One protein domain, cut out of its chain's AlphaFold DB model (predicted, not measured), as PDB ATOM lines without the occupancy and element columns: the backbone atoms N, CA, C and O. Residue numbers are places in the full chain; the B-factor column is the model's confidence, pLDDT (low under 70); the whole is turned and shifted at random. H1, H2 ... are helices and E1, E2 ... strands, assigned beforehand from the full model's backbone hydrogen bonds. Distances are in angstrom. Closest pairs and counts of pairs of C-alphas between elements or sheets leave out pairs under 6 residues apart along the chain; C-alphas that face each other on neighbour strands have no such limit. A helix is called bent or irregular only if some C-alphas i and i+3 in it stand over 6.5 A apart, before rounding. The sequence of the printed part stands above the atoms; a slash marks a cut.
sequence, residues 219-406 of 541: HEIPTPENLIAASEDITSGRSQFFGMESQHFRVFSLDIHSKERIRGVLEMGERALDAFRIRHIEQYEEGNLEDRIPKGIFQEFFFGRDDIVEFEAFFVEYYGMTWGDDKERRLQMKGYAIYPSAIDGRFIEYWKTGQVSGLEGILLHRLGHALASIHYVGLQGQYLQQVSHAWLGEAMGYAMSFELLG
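What this domain is: This is residues 219 to 406 of the 541 residues of an uncharacterized protein of Planctomycetes bacterium (UniProt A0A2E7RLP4). A twisted six-stranded sheet has two long helices, H2 and H6, side by side over one face, and H7 crosses H6 on the side away from the sheet. The shorter H4 covers part of the opposite face, with H1 and H5 packed on it; H2 runs on past the sheet toward H3, where residues 283 to 288 stick out. The printed part has 188 residues, with seven named helices and six named strands in the order E1 H1 E2 E3 H2 H3 E4 H4 H5 E5 E6 H6 H7. The sheet is mixed, in the order E1 E2 E3 E4 E6 E5, and the class is mixed, helices and strands. The whole is compact, with a radius of gyration of the C-alphas of 16.6 A and spans of 57 by 38 by 29 A.

How they stand to each other: The sheet begins with edge strand E1, residues 219 to 221, antiparallel to E2, residues 241 to 245; N 221 and O 243 are 3.0 A apart, within hydrogen-bond range. E2 and E3, residues 249 to 254, form an antiparallel hairpin, with N 244 and O 251 at 2.9 A. E3 is parallel to E4, residues 299 to 305, with N 252 and O 301 at 2.8 A. E4 is parallel to E6, residues 347 to 353, with N 302 and O 349 at 2.8 A. E6 forms an antiparallel hairpin with edge strand E5, residues 335 to 338, with N 336 and O 350 at 2.8 A. The sheet is twisted, its C-alphas lying up to 4.2 A off the best plane. H2, residues 259 to 280, lies over E2 and E3 at a height over the sheet of 8.7 A. H6, residues 359 to 377, is on the same face, over E4 and E6 at a height of 9.1 A. With residues 265 to 273 alone, H2 touches residues 359 to 367 of H6, the same way at a shallow tilt of 32 degrees; the closest C-alphas, of Val 265 and Glu 360, are 5.5 A apart. H7, residues 390 to 405, is not on the sheet but touches H6, opposite ways at a steep tilt of 45 degrees, with the C-alphas of His 365 and Gly 397 closest at 3.8 A. H4, residues 308 to 317, is on the opposite face, over E4 and E6 at a height of 10.1 A. H1, residues 225 to 235, only grazes the sheet and touches H4 at Ala 230 and Glu 317, whose C-alphas are closest at 5.9 A. H5, residues 327 to 332, touches H4 at a steep tilt of 49 degrees, with the C-alphas of Ile 308 and Leu 331 closest at 6.4 A. H3, residues 282 to 287, meets H2 only through their link; it is irregular, C-alphas 283 and 286 being 8.1 A apart. E3, H2 with H3, and E4 form a strand-helix-strand unit, two parallel neighbour strands joined through helices, with a left-handed crossover. Every O i to N i+4 pair is within hydrogen-bond range in H1, H2, H4, H5 and H7; H6 has 14 of 15, and H3 has 0 of 2 beside 2 of 3 O i to N i+3 pairs.

Where its parts are: E1 begins at C-alpha 219, (-5.437, -28.495, 52.233). H1 is 15.1 A long, E2 13.5 A and E3 16.6 A. H2 runs 31.3 A, from C-alpha 259 at (3.165, -25.197, 55.970). E4 spans 19.7 A, H4 14.3 A and E6 18.1 A; H3, H5 and E5 are shorter. H6 is 26.0 A long, and H7 runs 22.2 A to C-alpha 405 at (10.868, -17.529, 38.499).

The domain as a whole: The two C-alphas farthest apart, of Ser 236 and Glu 286, are 57.1 A from each other. The printed part has no cut. The links H3 to E4, of 11 residues, and H6 to H7, of 12 residues, are long. The mean pLDDT of the printed part is 87.9, with residues 285 to 288, 340 to 344 and 380 to 388 under 70.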
ATOM      1  N   HIS A 219      -5.186 -28.169  50.832       98.25
ATOM      2  CA  HIS A 219      -5.437 -28.495  52.233       98.25
ATOM      3  C   HIS A 219      -4.369 -29.434  52.809       98.25
ATOM      4  O   HIS A 219      -3.550 -30.003  52.088       98.25
ATOM      5  N   GLU A 220      -4.339 -29.536  54.137       98.38
ATOM      6  CA  GLU A 220      -3.494 -30.502  54.839       98.38
ATOM      7  C   GLU A 220      -4.148 -31.881  54.818       98.38
ATOM      8  O   GLU A 220      -5.365 -31.993  54.974       98.38
ATOM      9  N   ILE A 221      -3.326 -32.917  54.684       98.19
ATOM     10  CA  ILE A 221      -3.750 -34.315  54.764       98.19
ATOM     11  C   ILE A 221      -3.015 -35.016  55.909       98.19
ATOM     12  O   ILE A 221      -1.904 -34.607  56.265       98.19
ATOM     13  N   PRO A 222      -3.598 -36.077  56.494       97.56
ATOM     14  CA  PRO A 222      -2.889 -36.898  57.463       97.56
ATOM     15  C   PRO A 222      -1.600 -37.471  56.864       97.56
ATOM     16  O   PRO A 222      -1.587 -37.928  55.719       97.56
ATOM     17  N   THR A 223      -0.523 -37.474  57.647       96.50
ATOM     18  CA  THR A 223       0.698 -38.202  57.288       96.50
ATOM     19  C   THR A 223       0.383 -39.705  57.258       96.50
ATOM     20  O   THR A 223      -0.207 -40.198  58.222       96.50
ATOM     21  N   PRO A 224       0.740 -40.440  56.188       95.94
ATOM     22  CA  PRO A 224       0.459 -41.866  56.073       95.94
ATOM     23  C   PRO A 224       1.028 -42.668  57.245       95.94
ATOM     24  O   PRO A 224       2.160 -42.432  57.666       95.94
ATOM     25  N   GLU A 225       0.270 -43.644  57.751       96.44
ATOM     26  CA  GLU A 225       0.679 -44.466  58.901       96.44
ATOM     27  C   GLU A 225       1.999 -45.206  58.645       96.44
ATOM     28  O   GLU A 225       2.849 -45.272  59.529       96.44
ATOM     29  N   ASN A 226       2.217 -45.690  57.419       94.94
ATOM     30  CA  ASN A 226       3.469 -46.333  57.023       94.94
ATOM     31  C   ASN A 226       4.651 -45.350  56.935       94.94
ATOM     32  O   ASN A 226       5.776 -45.748  57.210       94.94
ATOM     33  N   LEU A 227       4.421 -44.068  56.619       96.12
ATOM     34  CA  LEU A 227       5.472 -43.043  56.686       96.12
ATOM     35  C   LEU A 227       5.815 -42.682  58.138       96.12
ATOM     36  O   LEU A 227       6.980 -42.458  58.463       96.12
ATOM     37  N   ILE A 228       4.811 -42.647  59.021       96.19
ATOM     38  CA  ILE A 228       5.020 -42.451  60.461       96.19
ATOM     39  C   ILE A 228       5.833 -43.619  61.033       96.19
ATOM     40  O   ILE A 228       6.833 -43.379  61.704       96.19
ATOM     41  N   ALA A 229       5.451 -44.860  60.718       96.31
ATOM     42  CA  ALA A 229       6.182 -46.056  61.132       96.31
ATOM     43  C   ALA A 229       7.628 -46.050  60.608       96.31
ATOM     44  O   ALA A 229       8.556 -46.180  61.399       96.31
ATOM     45  N   ALA A 230       7.832 -45.767  59.314       96.38
ATOM     46  CA  ALA A 230       9.171 -45.652  58.736       96.38
ATOM     47  C   ALA A 230      10.015 -44.567  59.432       96.38
ATOM     48  O   ALA A 230      11.211 -44.745  59.639       96.38
ATOM     49  N   SER A 231       9.410 -43.446  59.836       95.94
ATOM     50  CA  SER A 231      10.128 -42.407  60.582       95.94
ATOM     51  C   SER A 231      10.570 -42.868  61.972       95.94
ATOM     52  O   SER A 231      11.694 -42.559  62.391       95.94
ATOM     53  N   GLU A 232       9.723 -43.625  62.670       96.31
ATOM     54  CA  GLU A 232      10.064 -44.226  63.960       96.31
ATOM     55  C   GLU A 232      11.203 -45.243  63.811       96.31
ATOM     56  O   GLU A 232      12.204 -45.150  64.518       96.31
ATOM     57  N   ASP A 233      11.120 -46.131  62.823       95.69
ATOM     58  CA  ASP A 233      12.113 -47.188  62.617       95.69
ATOM     59  C   ASP A 233      13.472 -46.642  62.143       95.69
ATOM     60  O   ASP A 233      14.524 -47.052  62.638       95.69
ATOM     61  N   ILE A 234      13.474 -45.684  61.210       95.81
ATOM     62  CA  ILE A 234      14.704 -45.155  60.594       95.81
ATOM     63  C   ILE A 234      15.355 -44.086  61.475       95.81
ATOM     64  O   ILE A 234      16.582 -43.991  61.553       95.81
ATOM     65  N   THR A 235      14.549 -43.228  62.109       94.62
ATOM     66  CA  THR A 235      15.048 -42.012  62.772       94.62
ATOM     67  C   THR A 235      14.639 -41.874  64.232       94.62
ATOM     68  O   THR A 235      14.952 -40.841  64.832       94.62
ATOM     69  N   SER A 236      13.951 -42.869  64.804       93.62
ATOM     70  CA  SER A 236      13.348 -42.788  66.144       93.62
ATOM     71  C   SER A 236      12.435 -41.565  66.282       93.62
ATOM     72  O   SER A 236      12.530 -40.801  67.245       93.62
ATOM     73  N   GLY A 237      11.650 -41.293  65.234       89.25
ATOM     74  CA  GLY A 237      10.663 -40.212  65.198       89.25
ATOM     75  C   GLY A 237      11.251 -38.805  65.039       89.25
ATOM     76  O   GLY A 237      10.517 -37.814  65.094       89.25
ATOM     77  N   ARG A 238      12.570 -38.676  64.826       91.81
ATOM     78  CA  ARG A 238      13.239 -37.379  64.614       91.81
ATOM     79  C   ARG A 238      12.793 -36.687  63.325       91.81
ATOM     80  O   ARG A 238      12.778 -35.459  63.277       91.81
ATOM     81  N   SER A 239      12.492 -37.439  62.271       92.00
ATOM     82  CA  SER A 239      12.056 -36.885  60.987       92.00
ATOM     83  C   SER A 239      10.528 -36.805  60.938       92.00
ATOM     84  O   SER A 239       9.846 -37.735  60.516       92.00
ATOM     85  N   GLN A 240       9.974 -35.683  61.403       93.50
ATOM     86  CA  GLN A 240       8.527 -35.468  61.451       93.50
ATOM     87  C   GLN A 240       8.012 -34.932  60.115       93.50
ATOM     88  O   GLN A 240       8.357 -33.825  59.698       93.50
ATOM     89  N   PHE A 241       7.175 -35.728  59.450       96.56
ATOM     90  CA  PHE A 241       6.555 -35.364  58.180       96.56
ATOM     91  C   PHE A 241       5.136 -34.842  58.376       96.56
ATOM     92  O   PHE A 241       4.376 -35.349  59.205       96.56
ATOM     93  N   PHE A 242       4.752 -33.888  57.534       97.69
ATOM     94  CA  PHE A 242       3.365 -33.506  57.304       97.69
ATOM     95  C   PHE A 242       3.022 -33.616  55.816       97.69
ATOM     96  O   PHE A 242       3.899 -33.524  54.951       97.69
ATOM     97  N   GLY A 243       1.737 -33.814  55.521       98.06
ATOM     98  CA  GLY A 243       1.215 -33.881  54.161       98.06
ATOM     99  C   GLY A 243       0.363 -32.668  53.800       98.06
ATOM    100  O   GLY A 243      -0.438 -32.183  54.603       98.06
ATOM    101  N   MET A 244       0.499 -32.194  52.566       98.56
ATOM    102  CA  MET A 244      -0.431 -31.252  51.942       98.56
ATOM    103  C   MET A 244      -0.709 -31.677  50.507       98.56
ATOM    104  O   MET A 244       0.170 -32.208  49.832       98.56
ATOM    105  N   GLU A 245      -1.910 -31.407  50.013       98.38
ATOM    106  CA  GLU A 245      -2.242 -31.658  48.613       98.38
ATOM    107  C   GLU A 245      -3.107 -30.549  48.023       98.38
ATOM    108  O   GLU A 245      -3.710 -29.745  48.735       98.38
ATOM    109  N   SER A 246      -3.121 -30.513  46.698       98.50
ATOM    110  CA  SER A 246      -4.012 -29.749  45.842       98.50
ATOM    111  C   SER A 246      -4.695 -30.714  44.867       98.50
ATOM    112  O   SER A 246      -4.549 -31.932  44.965       98.50
ATOM    113  N   GLN A 247      -5.429 -30.185  43.892       97.62
ATOM    114  CA  GLN A 247      -6.133 -30.994  42.905       97.62
ATOM    115  C   GLN A 247      -5.186 -31.923  42.129       97.62
ATOM    116  O   GLN A 247      -5.560 -33.063  41.853       97.62
ATOM    117  N   HIS A 248      -3.990 -31.447  41.773       97.56
ATOM    118  CA  HIS A 248      -3.059 -32.174  40.905       97.56
ATOM    119  C   HIS A 248      -1.752 -32.597  41.590       97.56
ATOM    120  O   HIS A 248      -1.046 -33.462  41.059       97.56
ATOM    121  N   PHE A 249      -1.442 -32.032  42.758       98.38
ATOM    122  CA  PHE A 249      -0.164 -32.221  43.435       98.38
ATOM    123  C   PHE A 249      -0.343 -32.715  44.864       98.38
ATOM    124  O   PHE A 249      -1.241 -32.274  45.576       98.38
ATOM    125  N   ARG A 250       0.578 -33.562  45.317       98.00
ATOM    126  CA  ARG A 250       0.727 -33.930  46.728       98.00
ATOM    127  C   ARG A 250       2.155 -33.677  47.181       98.00
ATOM    128  O   ARG A 250       3.083 -33.891  46.413       98.00
ATOM    129  N   VAL A 251       2.335 -33.231  48.416       98.44
ATOM    130  CA  VAL A 251       3.644 -33.007  49.025       98.44
ATOM    131  C   VAL A 251       3.671 -33.652  50.405       98.44
ATOM    132  O   VAL A 251       2.858 -33.308  51.263       98.44
ATOM    133  N   PHE A 252       4.644 -34.528  50.634       97.94
ATOM    134  CA  PHE A 252       5.084 -34.930  51.966       97.94
ATOM    135  C   PHE A 252       6.392 -34.218  52.279       97.94
ATOM    136  O   PHE A 252       7.360 -34.314  51.527       97.94
ATOM    137  N   SER A 253       6.409 -33.468  53.373       97.12
ATOM    138  CA  SER A 253       7.517 -32.583  53.713       97.12
ATOM    139  C   SER A 253       7.887 -32.709  55.177       97.12
ATOM    140  O   SER A 253       7.015 -32.844  56.035       97.12
ATOM    141  N   LEU A 254       9.182 -32.599  55.461       94.38
ATOM    142  CA  LEU A 254       9.679 -32.394  56.816       94.38
ATOM    143  C   LEU A 254       9.227 -31.044  57.391       94.38
ATOM    144  O   LEU A 254       9.079 -30.058  56.661       94.38
ATOM    145  N   ASP A 255       9.095 -30.996  58.715       90.25
ATOM    146  CA  ASP A 255       8.752 -29.816  59.527       90.25
ATOM    147  C   ASP A 255       9.776 -28.664  59.473       90.25
ATOM    148  O   ASP A 255       9.462 -27.530  59.837       90.25
ATOM    149  N   ILE A 256      10.975 -28.908  58.934       90.81
ATOM    150  CA  ILE A 256      11.956 -27.862  58.595       90.81
ATOM    151  C   ILE A 256      11.425 -26.873  57.541       90.81
ATOM    152  O   ILE A 256      11.978 -25.784  57.363       90.81
ATOM    153  N   HIS A 257      10.373 -27.256  56.817       93.50
ATOM    154  CA  HIS A 257       9.657 -26.412  55.878       93.50
ATOM    155  C   HIS A 257       8.318 -25.995  56.492       93.50
ATOM    156  O   HIS A 257       7.532 -26.837  56.918       93.50
ATOM    157  N   SER A 258       8.020 -24.693  56.512       92.94
ATOM    158  CA  SER A 258       6.727 -24.233  57.021       92.94
ATOM    159  C   SER A 258       5.571 -24.662  56.113       92.94
ATOM    160  O   SER A 258       5.703 -24.747  54.886       92.94
ATOM    161  N   LYS A 259       4.395 -24.867  56.706       95.31
ATOM    162  CA  LYS A 259       3.165 -25.197  55.970       95.31
ATOM    163  C   LYS A 259       2.776 -24.098  54.985       95.31
ATOM    164  O   LYS A 259       2.323 -24.382  53.882       95.31
ATOM    165  N   GLU A 260       2.993 -22.834  55.343       94.56
ATOM    166  CA  GLU A 260       2.761 -21.682  54.465       94.56
ATOM    167  C   GLU A 260       3.633 -21.750  53.214       94.56
ATOM    168  O   GLU A 260       3.175 -21.419  52.121       94.56
ATOM    169  N   ARG A 261       4.875 -22.217  53.360       93.38
ATOM    170  CA  ARG A 261       5.782 -22.391  52.233       93.38
ATOM    171  C   ARG A 261       5.316 -23.509  51.309       93.38
ATOM    172  O   ARG A 261       5.248 -23.294  50.105       93.38
ATOM    173  N   ILE A 262       4.953 -24.668  51.859       96.94
ATOM    174  CA  ILE A 262       4.432 -25.784  51.055       96.94
ATOM    175  C   ILE A 262       3.116 -25.404  50.367       96.94
ATOM    176  O   ILE A 262       2.941 -25.692  49.184       96.94
ATOM    177  N   ARG A 263       2.232 -24.657  51.043       97.31
ATOM    178  CA  ARG A 263       1.041 -24.060  50.420       97.31
ATOM    179  C   ARG A 263       1.412 -23.174  49.229       97.31
ATOM    180  O   ARG A 263       0.837 -23.346  48.162       97.31
ATOM    181  N   GLY A 264       2.386 -22.274  49.383       94.44
ATOM    182  CA  GLY A 264       2.858 -21.412  48.293       94.44
ATOM    183  C   GLY A 264       3.443 -22.189  47.107       94.44
ATOM    184  O   GLY A 264       3.194 -21.832  45.956       94.44
ATOM    185  N   VAL A 265       4.161 -23.284  47.373       95.44
ATOM    186  CA  VAL A 265       4.682 -24.203  46.345       95.44
ATOM    187  C   VAL A 265       3.532 -24.863  45.569       95.44
ATOM    188  O   VAL A 265       3.535 -24.835  44.340       95.44
ATOM    189  N   LEU A 266       2.505 -25.373  46.260       98.12
ATOM    190  CA  LEU A 266       1.308 -25.950  45.627       98.12
ATOM    191  C   LEU A 266       0.519 -24.911  44.808       98.12
ATOM    192  O   LEU A 266       0.119 -25.189  43.679       98.12
ATOM    193  N   GLU A 267       0.339 -23.694  45.331       95.69
ATOM    194  CA  GLU A 267      -0.308 -22.596  44.599       95.69
ATOM    195  C   GLU A 267       0.434 -22.257  43.300       95.69
ATOM    196  O   GLU A 267      -0.195 -21.995  42.271       95.69
ATOM    197  N   MET A 268       1.769 -22.261  43.339       94.31
ATOM    198  CA  MET A 268       2.604 -22.041  42.162       94.31
ATOM    199  C   MET A 268       2.441 -23.169  41.142       94.31
ATOM    200  O   MET A 268       2.258 -22.877  39.961       94.31
ATOM    201  N   GLY A 269       2.440 -24.427  41.588       96.44
ATOM    202  CA  GLY A 269       2.232 -25.586  40.721       96.44
ATOM    203  C   GLY A 269       0.899 -25.546  39.980       96.44
ATOM    204  O   GLY A 269       0.867 -25.693  38.760       96.44
ATOM    205  N   GLU A 270      -0.198 -25.257  40.683       96.75
ATOM    206  CA  GLU A 270      -1.529 -25.165  40.066       96.75
ATOM    207  C   GLU A 270      -1.630 -24.015  39.056       96.75
ATOM    208  O   GLU A 270      -2.230 -24.156  37.987       96.75
ATOM    209  N   ARG A 271      -1.002 -22.869  39.350       93.25
ATOM    210  CA  ARG A 271      -0.928 -21.740  38.408       93.25
ATOM    211  C   ARG A 271      -0.116 -22.083  37.168       93.25
ATOM    212  O   ARG A 271      -0.525 -21.709  36.072       93.25
ATOM    213  N   ALA A 272       1.009 -22.766  37.348       95.00
ATOM    214  CA  ALA A 272       1.883 -23.188  36.264       95.00
ATOM    215  C   ALA A 272       1.182 -24.203  35.353       95.00
ATOM    216  O   ALA A 272       1.201 -24.061  34.134       95.00
ATOM    217  N   LEU A 273       0.483 -25.176  35.941       95.88
ATOM    218  CA  LEU A 273      -0.297 -26.166  35.206       95.88
ATOM    219  C   LEU A 273      -1.443 -25.532  34.408       95.88
ATOM    220  O   LEU A 273      -1.663 -25.877  33.248       95.88
ATOM    221  N   ASP A 274      -2.174 -24.591  35.009       93.06
ATOM    222  CA  ASP A 274      -3.245 -23.880  34.310       93.06
ATOM    223  C   ASP A 274      -2.701 -22.983  33.188       93.06
ATOM    224  O   ASP A 274      -3.289 -22.927  32.108       93.06
ATOM    225  N   ALA A 275      -1.552 -22.330  33.411       91.56
ATOM    226  CA  ALA A 275      -0.848 -21.584  32.369       91.56
ATOM    227  C   ALA A 275      -0.482 -22.482  31.188       91.56
ATOM    228  O   ALA A 275      -0.757 -22.132  30.037       91.56
ATOM    229  N   PHE A 276       0.066 -23.660  31.491       94.06
ATOM    230  CA  PHE A 276       0.428 -24.646  30.491       94.06
ATOM    231  C   PHE A 276      -0.786 -25.100  29.679       94.06
ATOM    232  O   PHE A 276      -0.749 -25.023  28.456       94.06
ATOM    233  N   ARG A 277      -1.890 -25.498  30.327       92.88
ATOM    234  CA  ARG A 277      -3.122 -25.911  29.630       92.88
ATOM    235  C   ARG A 277      -3.638 -24.832  28.681       92.88
ATOM    236  O   ARG A 277      -3.938 -25.122  27.526       92.88
ATOM    237  N   ILE A 278      -3.694 -23.581  29.136       89.50
ATOM    238  CA  ILE A 278      -4.184 -22.471  28.309       89.50
ATOM    239  C   ILE A 278      -3.283 -22.265  27.083       89.50
ATOM    240  O   ILE A 278      -3.793 -22.096  25.974       89.50
ATOM    241  N   ARG A 279      -1.955 -22.297  27.266       90.12
ATOM    242  CA  ARG A 279      -0.995 -22.037  26.185       90.12
ATOM    243  C   ARG A 279      -0.780 -23.230  25.259       90.12
ATOM    244  O   ARG A 279      -0.611 -23.037  24.072       90.12
ATOM    245  N   HIS A 280      -0.774 -24.454  25.740       91.81
ATOM    246  CA  HIS A 280      -0.341 -25.587  24.917       91.81
ATOM    247  C   HIS A 280      -1.498 -26.485  24.481       91.81
ATOM    248  O   HIS A 280      -1.295 -27.384  23.674       91.81
ATOM    249  N   ILE A 281      -2.713 -26.254  24.999       91.50
ATOM    250  CA  ILE A 281      -3.870 -27.123  24.756       91.50
ATOM    251  C   ILE A 281      -5.098 -26.302  24.352       91.50
ATOM    252  O   ILE A 281      -5.542 -26.360  23.209       91.50
ATOM    253  N   GLU A 282      -5.635 -25.492  25.263       88.00
ATOM    254  CA  GLU A 282      -6.967 -24.884  25.106       88.00
ATOM    255  C   GLU A 282      -7.040 -23.841  24.001       88.00
ATOM    256  O   GLU A 282      -8.090 -23.659  23.384       88.00
ATOM    257  N   GLN A 283      -5.924 -23.163  23.713       85.44
ATOM    258  CA  GLN A 283      -5.893 -22.235  22.589       85.44
ATOM    259  C   GLN A 283      -6.066 -22.916  21.224       85.44
ATOM    260  O   GLN A 283      -6.296 -22.232  20.228       85.44
ATOM    261  N   TYR A 284      -6.005 -24.250  21.189       86.38
ATOM    262  CA  TYR A 284      -6.134 -25.071  19.995       86.38
ATOM    263  C   TYR A 284      -7.353 -26.002  20.017       86.38
ATOM    264  O   TYR A 284      -7.375 -26.977  19.268       86.38
ATOM    265  N   GLU A 285      -8.382 -25.730  20.828       68.50
ATOM    266  CA  GLU A 285      -9.589 -26.575  20.877       68.50
ATOM    267  C   GLU A 285     -10.292 -26.715  19.507       68.50
ATOM    268  O   GLU A 285     -10.755 -27.805  19.186       68.50
ATOM    269  N   GLU A 286     -10.267 -25.691  18.634       63.06
ATOM    270  CA  GLU A 286     -10.754 -25.807  17.237       63.06
ATOM    271  C   GLU A 286      -9.978 -26.864  16.416       63.06
ATOM    272  O   GLU A 286     -10.475 -27.362  15.407       63.06
ATOM    273  N   GLY A 287      -8.761 -27.212  16.844       60.16
ATOM    274  CA  GLY A 287      -7.881 -28.208  16.237       60.16
ATOM    275  C   GLY A 287      -7.931 -29.597  16.882       60.16
ATOM    276  O   GLY A 287      -7.124 -30.443  16.506       60.16
ATOM    277  N   ASN A 288      -8.844 -29.845  17.833       66.25
ATOM    278  CA  ASN A 288      -8.993 -31.119  18.556       66.25
ATOM    279  C   ASN A 288      -7.724 -31.602  19.290       66.25
ATOM    280  O   ASN A 288      -7.480 -32.807  19.389       66.25
ATOM    281  N   LEU A 289      -6.909 -30.691  19.830       85.81
ATOM    282  CA  LEU A 289      -5.769 -31.094  20.652       85.81
ATOM    283  C   LEU A 289      -6.257 -31.597  22.023       85.81
ATOM    284  O   LEU A 289      -6.667 -30.817  22.876       85.81
ATOM    285  N   GLU A 290      -6.235 -32.916  22.225       88.12
ATOM    286  CA  GLU A 290      -6.713 -33.562  23.458       88.12
ATOM    287  C   GLU A 290      -5.940 -33.094  24.705       88.12
ATOM    288  O   GLU A 290      -4.708 -33.119  24.701       88.12
ATOM    289  N   ASP A 291      -6.636 -32.748  25.797       90.69
ATOM    290  CA  ASP A 291      -6.009 -32.573  27.115       90.69
ATOM    291  C   ASP A 291      -5.682 -33.942  27.732       90.69
ATOM    292  O   ASP A 291      -6.549 -34.612  28.297       90.69
ATOM    293  N   ARG A 292      -4.414 -34.348  27.626       89.75
ATOM    294  CA  ARG A 292      -3.897 -35.607  28.190       89.75
ATOM    295  C   ARG A 292      -3.605 -35.518  29.694       89.75
ATOM    296  O   ARG A 292      -3.249 -36.525  30.304       89.75
ATOM    297  N   ILE A 293      -3.719 -34.336  30.305       90.88
ATOM    298  CA  ILE A 293      -3.338 -34.116  31.701       90.88
ATOM    299  C   ILE A 293      -4.402 -34.703  32.636       90.88
ATOM    300  O   ILE A 293      -5.571 -34.306  32.554       90.88
ATOM    301  N   PRO A 294      -4.023 -35.588  33.584       90.44
ATOM    302  CA  PRO A 294      -4.967 -36.150  34.543       90.44
ATOM    303  C   PRO A 294      -5.739 -35.079  35.326       90.44
ATOM    304  O   PRO A 294      -5.234 -33.999  35.634       90.44
ATOM    305  N   LYS A 295      -6.995 -35.392  35.667       90.38
ATOM    306  CA  LYS A 295      -7.887 -34.475  36.404       90.38
ATOM    307  C   LYS A 295      -7.604 -34.403  37.908       90.38
ATOM    308  O   LYS A 295      -8.037 -33.441  38.541       90.38
ATOM    309  N   GLY A 296      -6.974 -35.440  38.458       92.56
ATOM    310  CA  GLY A 296      -6.608 -35.555  39.870       92.56
ATOM    311  C   GLY A 296      -5.094 -35.556  40.064       92.56
ATOM    312  O   GLY A 296      -4.347 -35.220  39.144       92.56
ATOM    313  N   ILE A 297      -4.654 -35.969  41.254       94.50
ATOM    314  CA  ILE A 297      -3.239 -35.989  41.625       94.50
ATOM    315  C   ILE A 297      -2.465 -36.909  40.681       94.50
ATOM    316  O   ILE A 297      -2.695 -38.116  40.663       94.50
ATOM    317  N   PHE A 298      -1.528 -36.331  39.931       92.94
ATOM    318  CA  PHE A 298      -0.628 -37.076  39.045       92.94
ATOM    319  C   PHE A 298       0.841 -36.922  39.426       92.94
ATOM    320  O   PHE A 298       1.665 -37.681  38.922       92.94
ATOM    321  N   GLN A 299       1.175 -35.971  40.301       94.56
ATOM    322  CA  GLN A 299       2.538 -35.767  40.773       94.56
ATOM    323  C   GLN A 299       2.571 -35.628  42.297       94.56
ATOM    324  O   GLN A 299       1.832 -34.842  42.891       94.56
ATOM    325  N   GLU A 300       3.429 -36.414  42.930       96.62
ATOM    326  CA  GLU A 300       3.708 -36.387  44.360       96.62
ATOM    327  C   GLU A 300       5.161 -35.969  44.578       96.62
ATOM    328  O   GLU A 300       6.054 -36.432  43.877       96.62
ATOM    329  N   PHE A 301       5.406 -35.111  45.559       97.56
ATOM    330  CA  PHE A 301       6.734 -34.702  45.982       97.56
ATOM    331  C   PHE A 301       6.999 -35.205  47.394       97.56
ATOM    332  O   PHE A 301       6.195 -34.994  48.302       97.56
ATOM    333  N   PHE A 302       8.160 -35.811  47.585       96.88
ATOM    334  CA  PHE A 302       8.695 -36.152  48.890       96.88
ATOM    335  C   PHE A 302       9.933 -35.302  49.154       96.88
ATOM    336  O   PHE A 302      10.938 -35.410  48.450       96.88
ATOM    337  N   PHE A 303       9.860 -34.454  50.174       96.12
ATOM    338  CA  PHE A 303      10.945 -33.586  50.617       96.12
ATOM    339  C   PHE A 303      11.529 -34.136  51.919       96.12
ATOM    340  O   PHE A 303      11.072 -33.812  53.020       96.12
ATOM    341  N   GLY A 304      12.508 -35.027  51.756       93.44
ATOM    342  CA  GLY A 304      13.247 -35.677  52.833       93.44
ATOM    343  C   GLY A 304      14.502 -34.909  53.229       93.44
ATOM    344  O   GLY A 304      14.909 -33.956  52.572       93.44
ATOM    345  N   ARG A 305      15.151 -35.338  54.312       91.44
ATOM    346  CA  ARG A 305      16.358 -34.679  54.819       91.44
ATOM    347  C   ARG A 305      17.504 -34.852  53.826       91.44
ATOM    348  O   ARG A 305      17.626 -35.894  53.190       91.44
ATOM    349  N   ASP A 306      18.379 -33.856  53.739       89.56
ATOM    350  CA  ASP A 306      19.662 -33.961  53.034       89.56
ATOM    351  C   ASP A 306      20.671 -34.830  53.808       89.56
ATOM    352  O   ASP A 306      21.723 -34.369  54.243       89.56
ATOM    353  N   ASP A 307      20.301 -36.094  54.010       91.44
ATOM    354  CA  ASP A 307      21.087 -37.157  54.628       91.44
ATOM    355  C   ASP A 307      20.947 -38.412  53.762       91.44
ATOM    356  O   ASP A 307      19.836 -38.865  53.492       91.44
ATOM    357  N   ILE A 308      22.064 -38.957  53.274       91.38
ATOM    358  CA  ILE A 308      22.043 -40.068  52.311       91.38
ATOM    359  C   ILE A 308      21.477 -41.350  52.937       91.38
ATOM    360  O   ILE A 308      20.780 -42.086  52.243       91.38
ATOM    361  N   VAL A 309      21.748 -41.605  54.219       92.62
ATOM    362  CA  VAL A 309      21.328 -42.835  54.903       92.62
ATOM    363  C   VAL A 309      19.824 -42.808  55.145       92.62
ATOM    364  O   VAL A 309      19.131 -43.758  54.786       92.62
ATOM    365  N   GLU A 310      19.301 -41.700  55.681       92.62
ATOM    366  CA  GLU A 310      17.852 -41.523  55.844       92.62
ATOM    367  C   GLU A 310      17.141 -41.570  54.489       92.62
ATOM    368  O   GLU A 310      16.135 -42.259  54.332       92.62
ATOM    369  N   PHE A 311      17.675 -40.859  53.493       90.75
ATOM    370  CA  PHE A 311      17.090 -40.785  52.159       90.75
ATOM    371  C   PHE A 311      17.028 -42.152  51.475       90.75
ATOM    372  O   PHE A 311      16.027 -42.466  50.832       90.75
ATOM    373  N   GLU A 312      18.061 -42.979  51.620       94.25
ATOM    374  CA  GLU A 312      18.038 -44.353  51.129       94.25
ATOM    375  C   GLU A 312      16.953 -45.176  51.830       94.25
ATOM    376  O   GLU A 312      16.153 -45.826  51.157       94.25
ATOM    377  N   ALA A 313      16.922 -45.131  53.165       94.25
ATOM    378  CA  ALA A 313      16.046 -45.966  53.973       94.25
ATOM    379  C   ALA A 313      14.563 -45.633  53.757       94.25
ATOM    380  O   ALA A 313      13.763 -46.540  53.550       94.25
ATOM    381  N   PHE A 314      14.186 -44.351  53.702       95.00
ATOM    382  CA  PHE A 314      12.794 -43.961  53.438       95.00
ATOM    383  C   PHE A 314      12.319 -44.411  52.049       95.00
ATOM    384  O   PHE A 314      11.164 -44.797  51.896       95.00
ATOM    385  N   PHE A 315      13.193 -44.427  51.041       92.88
ATOM    386  CA  PHE A 315      12.835 -44.916  49.708       92.88
ATOM    387  C   PHE A 315      12.459 -46.404  49.724       92.88
ATOM    388  O   PHE A 315      11.537 -46.828  49.029       92.88
ATOM    389  N   VAL A 316      13.151 -47.191  50.550       92.56
ATOM    390  CA  VAL A 316      12.892 -48.624  50.706       92.56
ATOM    391  C   VAL A 316      11.677 -48.864  51.599       92.56
ATOM    392  O   VAL A 316      10.740 -49.525  51.172       92.56
ATOM    393  N   GLU A 317      11.658 -48.303  52.806       93.12
ATOM    394  CA  GLU A 317      10.645 -48.629  53.817       93.12
ATOM    395  C   GLU A 317       9.283 -47.986  53.529       93.12
ATOM    396  O   GLU A 317       8.244 -48.622  53.698       93.12
ATOM    397  N   TYR A 318       9.252 -46.731  53.064       92.38
ATOM    398  CA  TYR A 318       7.983 -46.043  52.802       92.38
ATOM    399  C   TYR A 318       7.415 -46.383  51.420       92.38
ATOM    400  O   TYR A 318       6.229 -46.697  51.306       92.38
ATOM    401  N   TYR A 319       8.250 -46.344  50.376       90.25
ATOM    402  CA  TYR A 319       7.805 -46.610  49.002       90.25
ATOM    403  C   TYR A 319       7.934 -48.079  48.574       90.25
ATOM    404  O   TYR A 319       7.471 -48.430  47.489       90.25
ATOM    405  N   GLY A 320       8.541 -48.950  49.388       89.50
ATOM    406  CA  GLY A 320       8.715 -50.368  49.053       89.50
ATOM    407  C   GLY A 320       9.652 -50.602  47.866       89.50
ATOM    408  O   GLY A 320       9.536 -51.620  47.182       89.50
ATOM    409  N   MET A 321      10.534 -49.645  47.562       88.75
ATOM    410  CA  MET A 321      11.325 -49.645  46.334       88.75
ATOM    411  C   MET A 321      12.761 -50.117  46.524       88.75
ATOM    412  O   MET A 321      13.360 -49.988  47.585       88.75
ATOM    413  N   THR A 322      13.361 -50.591  45.431       87.44
ATOM    414  CA  THR A 322      14.795 -50.889  45.359       87.44
ATOM    415  C   THR A 322      15.514 -49.876  44.479       87.44
ATOM    416  O   THR A 322      15.010 -49.499  43.423       87.44
ATOM    417  N   TRP A 323      16.734 -49.497  44.851       85.44
ATOM    418  CA  TRP A 323      17.532 -48.520  44.102       85.44
ATOM    419  C   TRP A 323      18.081 -49.023  42.753       85.44
ATOM    420  O   TRP A 323      18.480 -48.199  41.928       85.44
ATOM    421  N   GLY A 324      18.058 -50.337  42.506       85.94
ATOM    422  CA  GLY A 324      18.579 -50.965  41.286       85.94
ATOM    423  C   GLY A 324      20.108 -50.910  41.165       85.94
ATOM    424  O   GLY A 324      20.802 -50.558  42.120       85.94
ATOM    425  N   ASP A 325      20.617 -51.248  39.978       81.94
ATOM    426  CA  ASP A 325      22.056 -51.442  39.722       81.94
ATOM    427  C   ASP A 325      22.891 -50.149  39.863       81.94
ATOM    428  O   ASP A 325      24.040 -50.195  40.291       81.94
ATOM    429  N   ASP A 326      22.296 -48.977  39.608       80.94
ATOM    430  CA  ASP A 326      22.958 -47.659  39.694       80.94
ATOM    431  C   ASP A 326      22.777 -46.955  41.056       80.94
ATOM    432  O   ASP A 326      22.817 -45.720  41.146       80.94
ATOM    433  N   LYS A 327      22.539 -47.715  42.130       88.25
ATOM    434  CA  LYS A 327      22.233 -47.183  43.469       88.25
ATOM    435  C   LYS A 327      23.190 -46.077  43.918       88.25
ATOM    436  O   LYS A 327      22.737 -44.997  44.295       88.25
ATOM    437  N   GLU A 328      24.499 -46.327  43.882       86.44
ATOM    438  CA  GLU A 328      25.500 -45.388  44.409       86.44
ATOM    439  C   GLU A 328      25.418 -44.028  43.716       86.44
ATOM    440  O   GLU A 328      25.373 -42.991  44.376       86.44
ATOM    441  N   ARG A 329      25.309 -44.024  42.383       80.75
ATOM    442  CA  ARG A 329      25.170 -42.799  41.593       80.75
ATOM    443  C   ARG A 329      23.880 -42.056  41.933       80.75
ATOM    444  O   ARG A 329      23.917 -40.842  42.123       80.75
ATOM    445  N   ARG A 330      22.751 -42.769  42.029       82.00
ATOM    446  CA  ARG A 330      21.434 -42.184  42.340       82.00
ATOM    447  C   ARG A 330      21.407 -41.558  43.736       82.00
ATOM    448  O   ARG A 330      20.860 -40.472  43.906       82.00
ATOM    449  N   LEU A 331      22.062 -42.179  44.716       86.19
ATOM    450  CA  LEU A 331      22.147 -41.650  46.081       86.19
ATOM    451  C   LEU A 331      22.948 -40.345  46.184       86.19
ATOM    452  O   LEU A 331      22.630 -39.516  47.039       86.19
ATOM    453  N   GLN A 332      23.923 -40.124  45.298       83.69
ATOM    454  CA  GLN A 332      24.672 -38.861  45.226       83.69
ATOM    455  C   GLN A 332      23.859 -37.710  44.610       83.69
ATOM    456  O   GLN A 332      24.197 -36.540  44.799       83.69
ATOM    457  N   MET A 333      22.775 -38.001  43.885       82.69
ATOM    458  CA  MET A 333      21.911 -36.973  43.297       82.69
ATOM    459  C   MET A 333      21.048 -36.299  44.366       82.69
ATOM    460  O   MET A 333      20.658 -36.929  45.344       82.69
ATOM    461  N   LYS A 334      20.683 -35.025  44.180       84.94
ATOM    462  CA  LYS A 334      19.762 -34.331  45.103       84.94
ATOM    463  C   LYS A 334      18.317 -34.814  44.997       84.94
ATOM    464  O   LYS A 334      17.597 -34.734  45.985       84.94
ATOM    465  N   GLY A 335      17.911 -35.325  43.842       86.06
ATOM    466  CA  GLY A 335      16.565 -35.830  43.613       86.06
ATOM    467  C   GLY A 335      16.555 -37.019  42.672       86.06
ATOM    468  O   GLY A 335      17.482 -37.206  41.883       86.06
ATOM    469  N   TYR A 336      15.498 -37.811  42.779       84.81
ATOM    470  CA  TYR A 336      15.231 -38.981  41.964       84.81
ATOM    471  C   TYR A 336      13.746 -39.015  41.605       84.81
ATOM    472  O   TYR A 336      12.897 -38.745  42.452       84.81
ATOM    473  N   ALA A 337      13.437 -39.329  40.351       84.94
ATOM    474  CA  ALA A 337      12.066 -39.400  39.870       84.94
ATOM    475  C   ALA A 337      11.653 -40.852  39.644       84.94
ATOM    476  O   ALA A 337      12.396 -41.647  39.068       84.94
ATOM    477  N   ILE A 338      10.440 -41.168  40.072       83.69
ATOM    478  CA  ILE A 338       9.793 -42.457  39.895       83.69
ATOM    479  C   ILE A 338       8.625 -42.253  38.934       83.69
ATOM    480  O   ILE A 338       7.779 -41.380  39.138       83.69
ATOM    481  N   TYR A 339       8.578 -43.067  37.885       77.00
ATOM    482  CA  TYR A 339       7.550 -42.962  36.858       77.00
ATOM    483  C   TYR A 339       6.222 -43.621  37.278       77.00
ATOM    484  O   TYR A 339       6.236 -44.593  38.037       77.00
ATOM    485  N   PRO A 340       5.083 -43.165  36.713       68.06
ATOM    486  CA  PRO A 340       3.737 -43.678  36.991       68.06
ATOM    487  C   PRO A 340       3.570 -45.195  36.919       68.06
ATOM    488  O   PRO A 340       2.728 -45.753  37.618       68.06
ATOM    489  N   SER A 341       4.359 -45.868  36.077       63.81
ATOM    490  CA  SER A 341       4.318 -47.324  35.923       63.81
ATOM    491  C   SER A 341       4.769 -48.084  37.172       63.81
ATOM    492  O   SER A 341       4.473 -49.271  37.281       63.81
ATOM    493  N   ALA A 342       5.473 -47.427  38.099       59.28
ATOM    494  CA  ALA A 342       6.028 -48.064  39.284       59.28
ATOM    495  C   ALA A 342       5.148 -47.912  40.540       59.28
ATOM    496  O   ALA A 342       5.130 -48.835  41.349       59.28
ATOM    497  N   ILE A 343       4.411 -46.801  40.711       64.12
ATOM    498  CA  ILE A 343       3.487 -46.594  41.849       64.12
ATOM    499  C   ILE A 343       2.228 -45.838  41.415       64.12
ATOM    500  O   ILE A 343       2.300 -44.678  41.013       64.12
ATOM    501  N   ASP A 344       1.067 -46.482  41.580       68.44
ATOM    502  CA  ASP A 344      -0.285 -45.898  41.542       68.44
ATOM    503  C   ASP A 344      -0.578 -44.901  40.403       68.44
ATOM    504  O   ASP A 344      -1.416 -44.011  40.555       68.44
ATOM    505  N   GLY A 345       0.109 -44.998  39.261       73.62
ATOM    506  CA  GLY A 345      -0.090 -44.081  38.140       73.62
ATOM    507  C   GLY A 345       0.357 -42.635  38.397       73.62
ATOM    508  O   GLY A 345      -0.099 -41.738  37.688       73.62
ATOM    509  N   ARG A 346       1.238 -42.385  39.378       85.06
ATOM    510  CA  ARG A 346       1.722 -41.040  39.745       85.06
ATOM    511  C   ARG A 346       3.223 -40.889  39.508       85.06
ATOM    512  O   ARG A 346       3.996 -41.808  39.757       85.06
ATOM    513  N   PHE A 347       3.645 -39.704  39.076       89.38
ATOM    514  CA  PHE A 347       5.050 -39.308  39.138       89.38
ATOM    515  C   PHE A 347       5.408 -39.025  40.593       89.38
ATOM    516  O   PHE A 347       4.764 -38.183  41.215       89.38
ATOM    517  N   ILE A 348       6.420 -39.699  41.132       92.12
ATOM    518  CA  ILE A 348       6.928 -39.391  42.473       92.12
ATOM    519  C   ILE A 348       8.287 -38.730  42.329       92.12
ATOM    520  O   ILE A 348       9.216 -39.273  41.738       92.12
ATOM    521  N   GLU A 349       8.387 -37.541  42.892       93.38
ATOM    522  CA  GLU A 349       9.568 -36.705  42.917       93.38
ATOM    523  C   GLU A 349      10.188 -36.811  44.310       93.38
ATOM    524  O   GLU A 349       9.720 -36.192  45.266       93.38
ATOM    525  N   TYR A 350      11.243 -37.612  44.436       93.81
ATOM    526  CA  TYR A 350      11.878 -37.967  45.702       93.81
ATOM    527  C   TYR A 350      13.165 -37.157  45.909       93.81
ATOM    528  O   TYR A 350      14.165 -37.388  45.228       93.81
ATOM    529  N   TRP A 351      13.155 -36.179  46.821       94.25
ATOM    530  CA  TRP A 351      14.200 -35.151  46.932       94.25
ATOM    531  C   TRP A 351      14.796 -35.023  48.334       94.25
ATOM    532  O   TRP A 351      14.087 -35.017  49.338       94.25
ATOM    533  N   LYS A 352      16.119 -34.838  48.376       91.62
ATOM    534  CA  LYS A 352      16.873 -34.371  49.540       91.62
ATOM    535  C   LYS A 352      16.783 -32.854  49.622       91.62
ATOM    536  O   LYS A 352      17.270 -32.144  48.737       91.62
ATOM    537  N   THR A 353      16.192 -32.350  50.695       91.94
ATOM    538  CA  THR A 353      15.985 -30.926  50.927       91.94
ATOM    539  C   THR A 353      16.492 -30.494  52.302       91.94
ATOM    540  O   THR A 353      16.619 -31.265  53.253       91.94
ATOM    541  N   GLY A 354      16.821 -29.210  52.392       87.31
ATOM    542  CA  GLY A 354      17.128 -28.496  53.622       87.31
ATOM    543  C   GLY A 354      16.344 -27.189  53.676       87.31
ATOM    544  O   GLY A 354      15.680 -26.808  52.711       87.31
ATOM    545  N   GLN A 355      16.445 -26.456  54.785       83.31
ATOM    546  CA  GLN A 355      15.644 -25.248  55.027       83.31
ATOM    547  C   GLN A 355      15.708 -24.223  53.878       83.31
ATOM    548  O   GLN A 355      14.700 -23.597  53.564       83.31
ATOM    549  N   VAL A 356      16.850 -24.106  53.198       79.19
ATOM    550  CA  VAL A 356      17.079 -23.160  52.090       79.19
ATOM    551  C   VAL A 356      17.038 -23.806  50.695       79.19
ATOM    552  O   VAL A 356      17.489 -23.203  49.728       79.19
ATOM    553  N   SER A 357      16.525 -25.029  50.540       85.62
ATOM    554  CA  SER A 357      16.371 -25.654  49.213       85.62
ATOM    555  C   SER A 357      15.374 -24.892  48.341       85.62
ATOM    556  O   SER A 357      14.379 -24.402  48.853       85.62
ATOM    557  N   GLY A 358      15.584 -24.809  47.026       87.81
ATOM    558  CA  GLY A 358      14.665 -24.147  46.088       87.81
ATOM    559  C   GLY A 358      13.438 -24.990  45.731       87.81
ATOM    560  O   GLY A 358      13.353 -25.476  44.607       87.81
ATOM    561  N   LEU A 359      12.504 -25.179  46.670       92.31
ATOM    562  CA  LEU A 359      11.324 -26.046  46.490       92.31
ATOM    563  C   LEU A 359      10.461 -25.644  45.285       92.31
ATOM    564  O   LEU A 359       9.989 -26.502  44.548       92.31
ATOM    565  N   GLU A 360      10.297 -24.342  45.059       91.31
ATOM    566  CA  GLU A 360       9.581 -23.774  43.919       91.31
ATOM    567  C   GLU A 360      10.242 -24.171  42.589       91.31
ATOM    568  O   GLU A 360       9.565 -24.569  41.643       91.31
ATOM    569  N   GLY A 361      11.576 -24.114  42.533       90.19
ATOM    570  CA  GLY A 361      12.351 -24.533  41.365       90.19
ATOM    571  C   GLY A 361      12.282 -26.042  41.129       90.19
ATOM    572  O   GLY A 361      12.137 -26.463  39.986       90.19
ATOM    573  N   ILE A 362      12.325 -26.847  42.199       92.88
ATOM    574  CA  ILE A 362      12.117 -28.303  42.124       92.88
ATOM    575  C   ILE A 362      10.751 -28.606  41.526       92.88
ATOM    576  O   ILE A 362      10.673 -29.342  40.543       92.88
ATOM    577  N   LEU A 363       9.690 -28.009  42.069       95.31
ATOM    578  CA  LEU A 363       8.343 -28.267  41.586       95.31
ATOM    579  C   LEU A 363       8.193 -27.885  40.113       95.31
ATOM    580  O   LEU A 363       7.726 -28.703  39.330       95.31
ATOM    581  N   LEU A 364       8.594 -26.674  39.719       94.62
ATOM    582  CA  LEU A 364       8.387 -26.204  38.346       94.62
ATOM    583  C   LEU A 364       9.195 -26.996  37.323       94.62
ATOM    584  O   LEU A 364       8.657 -27.374  36.281       94.62
ATOM    585  N   HIS A 365      10.462 -27.280  37.625       92.25
ATOM    586  CA  HIS A 365      11.307 -28.046  36.723       92.25
ATOM    587  C   HIS A 365      10.738 -29.458  36.530       92.25
ATOM    588  O   HIS A 365      10.588 -29.931  35.404       92.25
ATOM    589  N   ARG A 366      10.350 -30.127  37.621       92.69
ATOM    590  CA  ARG A 366       9.815 -31.493  37.565       92.69
ATOM    591  C   ARG A 366       8.387 -31.567  37.038       92.69
ATOM    592  O   ARG A 366       8.037 -32.555  36.394       92.69
ATOM    593  N   LEU A 367       7.589 -30.518  37.207       94.69
ATOM    594  CA  LEU A 367       6.325 -30.367  36.494       94.69
ATOM    595  C   LEU A 367       6.563 -30.292  34.980       94.69
ATOM    596  O   LEU A 367       5.847 -30.943  34.230       94.69
ATOM    597  N   GLY A 368       7.594 -29.572  34.523       93.25
ATOM    598  CA  GLY A 368       7.987 -29.554  33.110       93.25
ATOM    599  C   GLY A 368       8.281 -30.954  32.558       93.25
ATOM    600  O   GLY A 368       7.746 -31.324  31.516       93.25
ATOM    601  N   HIS A 369       9.036 -31.772  33.297       90.44
ATOM    602  CA  HIS A 369       9.298 -33.177  32.938       90.44
ATOM    603  C   HIS A 369       8.028 -34.037  32.891       90.44
ATOM    604  O   HIS A 369       7.828 -34.807  31.945       90.44
ATOM    605  N   ALA A 370       7.158 -33.910  33.897       91.00
ATOM    606  CA  ALA A 370       5.890 -34.635  33.933       91.00
ATOM    607  C   ALA A 370       4.996 -34.231  32.752       91.00
ATOM    608  O   ALA A 370       4.445 -35.092  32.072       91.00
ATOM    609  N   LEU A 371       4.906 -32.935  32.447       92.44
ATOM    610  CA  LEU A 371       4.135 -32.426  31.316       92.44
ATOM    611  C   LEU A 371       4.720 -32.859  29.972       92.44
ATOM    612  O   LEU A 371       3.944 -33.245  29.108       92.44
ATOM    613  N   ALA A 372       6.045 -32.895  29.805       90.88
ATOM    614  CA  ALA A 372       6.668 -33.459  28.604       90.88
ATOM    615  C   ALA A 372       6.226 -34.913  28.386       90.88
ATOM    616  O   ALA A 372       5.792 -35.297  27.298       90.88
ATOM    617  N   SER A 373       6.255 -35.698  29.464       86.56
ATOM    618  CA  SER A 373       5.859 -37.106  29.450       86.56
ATOM    619  C   SER A 373       4.353 -37.292  29.223       86.56
ATOM    620  O   SER A 373       3.939 -38.233  28.564       86.56
ATOM    621  N   ILE A 374       3.500 -36.417  29.750       88.31
ATOM    622  CA  ILE A 374       2.041 -36.560  29.649       88.31
ATOM    623  C   ILE A 374       1.506 -35.996  28.327       88.31
ATOM    624  O   ILE A 374       0.704 -36.636  27.651       88.31
ATOM    625  N   HIS A 375       1.913 -34.778  27.974       90.44
ATOM    626  CA  HIS A 375       1.348 -34.019  26.859       90.44
ATOM    627  C   HIS A 375       1.892 -34.479  25.511       90.44
ATOM    628  O   HIS A 375       1.108 -34.614  24.572       90.44
ATOM    629  N   TYR A 376       3.196 -34.755  25.418       89.06
ATOM    630  CA  TYR A 376       3.826 -35.155  24.158       89.06
ATOM    631  C   TYR A 376       3.911 -36.664  23.996       89.06
ATOM    632  O   TYR A 376       3.544 -37.179  22.949       89.06
ATOM    633  N   VAL A 377       4.315 -37.377  25.045       82.06
ATOM    634  CA  VAL A 377       4.423 -38.837  24.986       82.06
ATOM    635  C   VAL A 377       3.066 -39.471  25.291       82.06
ATOM    636  O   VAL A 377       2.518 -40.169  24.459       82.06
ATOM    637  N   GLY A 378       2.438 -39.177  26.423       76.31
ATOM    638  CA  GLY A 378       1.195 -39.817  26.866       76.31
ATOM    639  C   GLY A 378       1.444 -40.963  27.851       76.31
ATOM    640  O   GLY A 378       2.463 -41.642  27.803       76.31
ATOM    641  N   LEU A 379       0.487 -41.185  28.757       70.06
ATOM    642  CA  LEU A 379       0.622 -42.091  29.912       70.06
ATOM    643  C   LEU A 379       0.369 -43.582  29.615       70.06
ATOM    644  O   LEU A 379       0.393 -44.403  30.531       70.06
ATOM    645  N   GLN A 380       0.080 -43.951  28.368       55.06
ATOM    646  CA  GLN A 380      -0.251 -45.333  28.013       55.06
ATOM    647  C   GLN A 380       1.019 -46.162  27.764       55.06
ATOM    648  O   GLN A 380       1.728 -45.928  26.789       55.06
ATOM    649  N   GLY A 381       1.269 -47.157  28.626       48.00
ATOM    650  CA  GLY A 381       2.261 -48.218  28.409       48.00
ATOM    651  C   GLY A 381       3.144 -48.530  29.626       48.00
ATOM    652  O   GLY A 381       3.420 -47.670  30.456       48.00
ATOM    653  N   GLN A 382       3.634 -49.773  29.713       44.28
ATOM    654  CA  GLN A 382       4.623 -50.211  30.718       44.28
ATOM    655  C   GLN A 382       6.039 -49.644  30.460       44.28
ATOM    656  O   GLN A 382       6.935 -49.833  31.280       44.28
ATOM    657  N   TYR A 383       6.230 -48.907  29.359       48.09
ATOM    658  CA  TYR A 383       7.526 -48.464  28.831       48.09
ATOM    659  C   TYR A 383       7.804 -46.959  29.000       48.09
ATOM    660  O   TYR A 383       8.664 -46.409  28.321       48.09
ATOM    661  N   LEU A 384       7.147 -46.279  29.951       50.06
ATOM    662  CA  LEU A 384       7.471 -44.880  30.300       50.06
ATOM    663  C   LEU A 384       8.940 -44.679  30.733       50.06
ATOM    664  O   LEU A 384       9.417 -43.551  30.760       50.06
ATOM    665  N   GLN A 385       9.659 -45.761  31.049       47.44
ATOM    666  CA  GLN A 385      11.088 -45.736  31.373       47.44
ATOM    667  C   GLN A 385      12.014 -45.645  30.142       47.44
ATOM    668  O   GLN A 385      13.211 -45.462  30.334       47.44
ATOM    669  N   GLN A 386      11.506 -45.784  28.909       45.41
ATOM    670  CA  GLN A 386      12.336 -45.935  27.697       45.41
ATOM    671  C   GLN A 386      12.151 -44.851  26.628       45.41
ATOM    672  O   GLN A 386      12.769 -44.940  25.571       45.41
ATOM    673  N   VAL A 387      11.335 -43.820  26.858       51.12
ATOM    674  CA  VAL A 387      11.134 -42.803  25.814       51.12
ATOM    675  C   VAL A 387      12.314 -41.827  25.813       51.12
ATOM    676  O   VAL A 387      12.464 -41.010  26.724       51.12
ATOM    677  N   SER A 388      13.152 -41.939  24.781       55.97
ATOM    678  CA  SER A 388      14.457 -41.285  24.585       55.97
ATOM    679  C   SER A 388      14.380 -39.768  24.337       55.97
ATOM    680  O   SER A 388      15.068 -39.232  23.472       55.97
ATOM    681  N   HIS A 389      13.520 -39.033  25.045       78.12
ATOM    682  CA  HIS A 389      13.340 -37.588  24.854       78.12
ATOM    683  C   HIS A 389      13.737 -36.795  26.096       78.12
ATOM    684  O   HIS A 389      13.058 -35.845  26.489       78.12
ATOM    685  N   ALA A 390      14.870 -37.158  26.703       82.19
ATOM    686  CA  ALA A 390      15.433 -36.433  27.840       82.19
ATOM    687  C   ALA A 390      15.578 -34.927  27.551       82.19
ATOM    688  O   ALA A 390      15.296 -34.097  28.414       82.19
ATOM    689  N   TRP A 391      15.920 -34.570  26.307       88.12
ATOM    690  CA  TRP A 391      16.018 -33.182  25.855       88.12
ATOM    691  C   TRP A 391      14.693 -32.413  25.996       88.12
ATOM    692  O   TRP A 391      14.717 -31.230  26.323       88.12
ATOM    693  N   LEU A 392      13.549 -33.069  25.771       89.25
ATOM    694  CA  LEU A 392      12.222 -32.457  25.829       89.25
ATOM    695  C   LEU A 392      11.785 -32.238  27.281       89.25
ATOM    696  O   LEU A 392      11.234 -31.188  27.609       89.25
ATOM    697  N   GLY A 393      12.093 -33.199  28.160       88.69
ATOM    698  CA  GLY A 393      11.914 -33.050  29.606       88.69
ATOM    699  C   GLY A 393      12.711 -31.867  30.157       88.69
ATOM    700  O   GLY A 393      12.141 -31.003  30.825       88.69
ATOM    701  N   GLU A 394      13.998 -31.767  29.804       87.94
ATOM    702  CA  GLU A 394      14.833 -30.620  30.180       87.94
ATOM    703  C   GLU A 394      14.307 -29.309  29.585       87.94
ATOM    704  O   GLU A 394      14.153 -28.332  30.317       87.94
ATOM    705  N   ALA A 395      13.978 -29.281  28.288       90.31
ATOM    706  CA  ALA A 395      13.431 -28.103  27.616       90.31
ATOM    707  C   ALA A 395      12.218 -27.534  28.362       90.31
ATOM    708  O   ALA A 395      12.174 -26.340  28.664       90.31
ATOM    709  N   MET A 396      11.263 -28.393  28.717       90.94
ATOM    710  CA  MET A 396      10.082 -27.980  29.466       90.94
ATOM    711  C   MET A 396      10.398 -27.623  30.920       90.94
ATOM    712  O   MET A 396       9.838 -26.657  31.438       90.94
ATOM    713  N   GLY A 397      11.304 -28.346  31.584       89.88
ATOM    714  CA  GLY A 397      11.740 -28.022  32.945       89.88
ATOM    715  C   GLY A 397      12.352 -26.619  33.045       89.88
ATOM    716  O   GLY A 397      11.999 -25.836  33.937       89.88
ATOM    717  N   TYR A 398      13.207 -26.263  32.082       87.00
ATOM    718  CA  TYR A 398      13.762 -24.917  31.946       87.00
ATOM    719  C   TYR A 398      12.691 -23.884  31.604       87.00
ATOM    720  O   TYR A 398      12.616 -22.855  32.279       87.00
ATOM    721  N   ALA A 399      11.836 -24.161  30.615       89.31
ATOM    722  CA  ALA A 399      10.774 -23.247  30.206       89.31
ATOM    723  C   ALA A 399       9.875 -22.855  31.387       89.31
ATOM    724  O   ALA A 399       9.738 -21.668  31.681       89.31
ATOM    725  N   MET A 400       9.355 -23.839  32.127       91.06
ATOM    726  CA  MET A 400       8.470 -23.616  33.277       91.06
ATOM    727  C   MET A 400       9.149 -22.789  34.377       91.06
ATOM    728  O   MET A 400       8.552 -21.865  34.937       91.06
ATOM    729  N   SER A 401      10.419 -23.086  34.665       88.62
ATOM    730  CA  SER A 401      11.182 -22.386  35.701       88.62
ATOM    731  C   SER A 401      11.469 -20.932  35.311       88.62
ATOM    732  O   SER A 401      11.229 -20.016  36.101       88.62
ATOM    733  N   PHE A 402      11.914 -20.675  34.077       86.81
ATOM    734  CA  PHE A 402      12.175 -19.307  33.616       86.81
ATOM    735  C   PHE A 402      10.918 -18.477  33.491       86.81
ATOM    736  O   PHE A 402      10.940 -17.276  33.773       86.81
ATOM    737  N   GLU A 403       9.822 -19.084  33.062       87.06
ATOM    738  CA  GLU A 403       8.587 -18.365  32.842       87.06
ATOM    739  C   GLU A 403       8.069 -17.723  34.135       87.06
ATOM    740  O   GLU A 403       7.687 -16.551  34.122       87.06
ATOM    741  N   LEU A 404       8.135 -18.446  35.256       86.69
ATOM    742  CA  LEU A 404       7.575 -18.004  36.534       86.69
ATOM    743  C   LEU A 404       8.608 -17.421  37.504       86.69
ATOM    744  O   LEU A 404       8.279 -16.482  38.226       86.69
ATOM    745  N   LEU A 405       9.839 -17.943  37.533       85.81
ATOM    746  CA  LEU A 405      10.868 -17.529  38.499       85.81
ATOM    747  C   LEU A 405      11.956 -16.636  37.899       85.81
ATOM    748  O   LEU A 405      12.739 -16.049  38.650       85.81
ATOM    749  N   GLY A 406      12.058 -16.576  36.566       82.38
ATOM    750  CA  GLY A 406      13.159 -15.897  35.875       82.38
ATOM    751  C   GLY A 406      14.522 -16.557  36.084       82.38
ATOM    752  O   GLY A 406      15.544 -15.994  35.718       82.38
TER     753      GLY A 406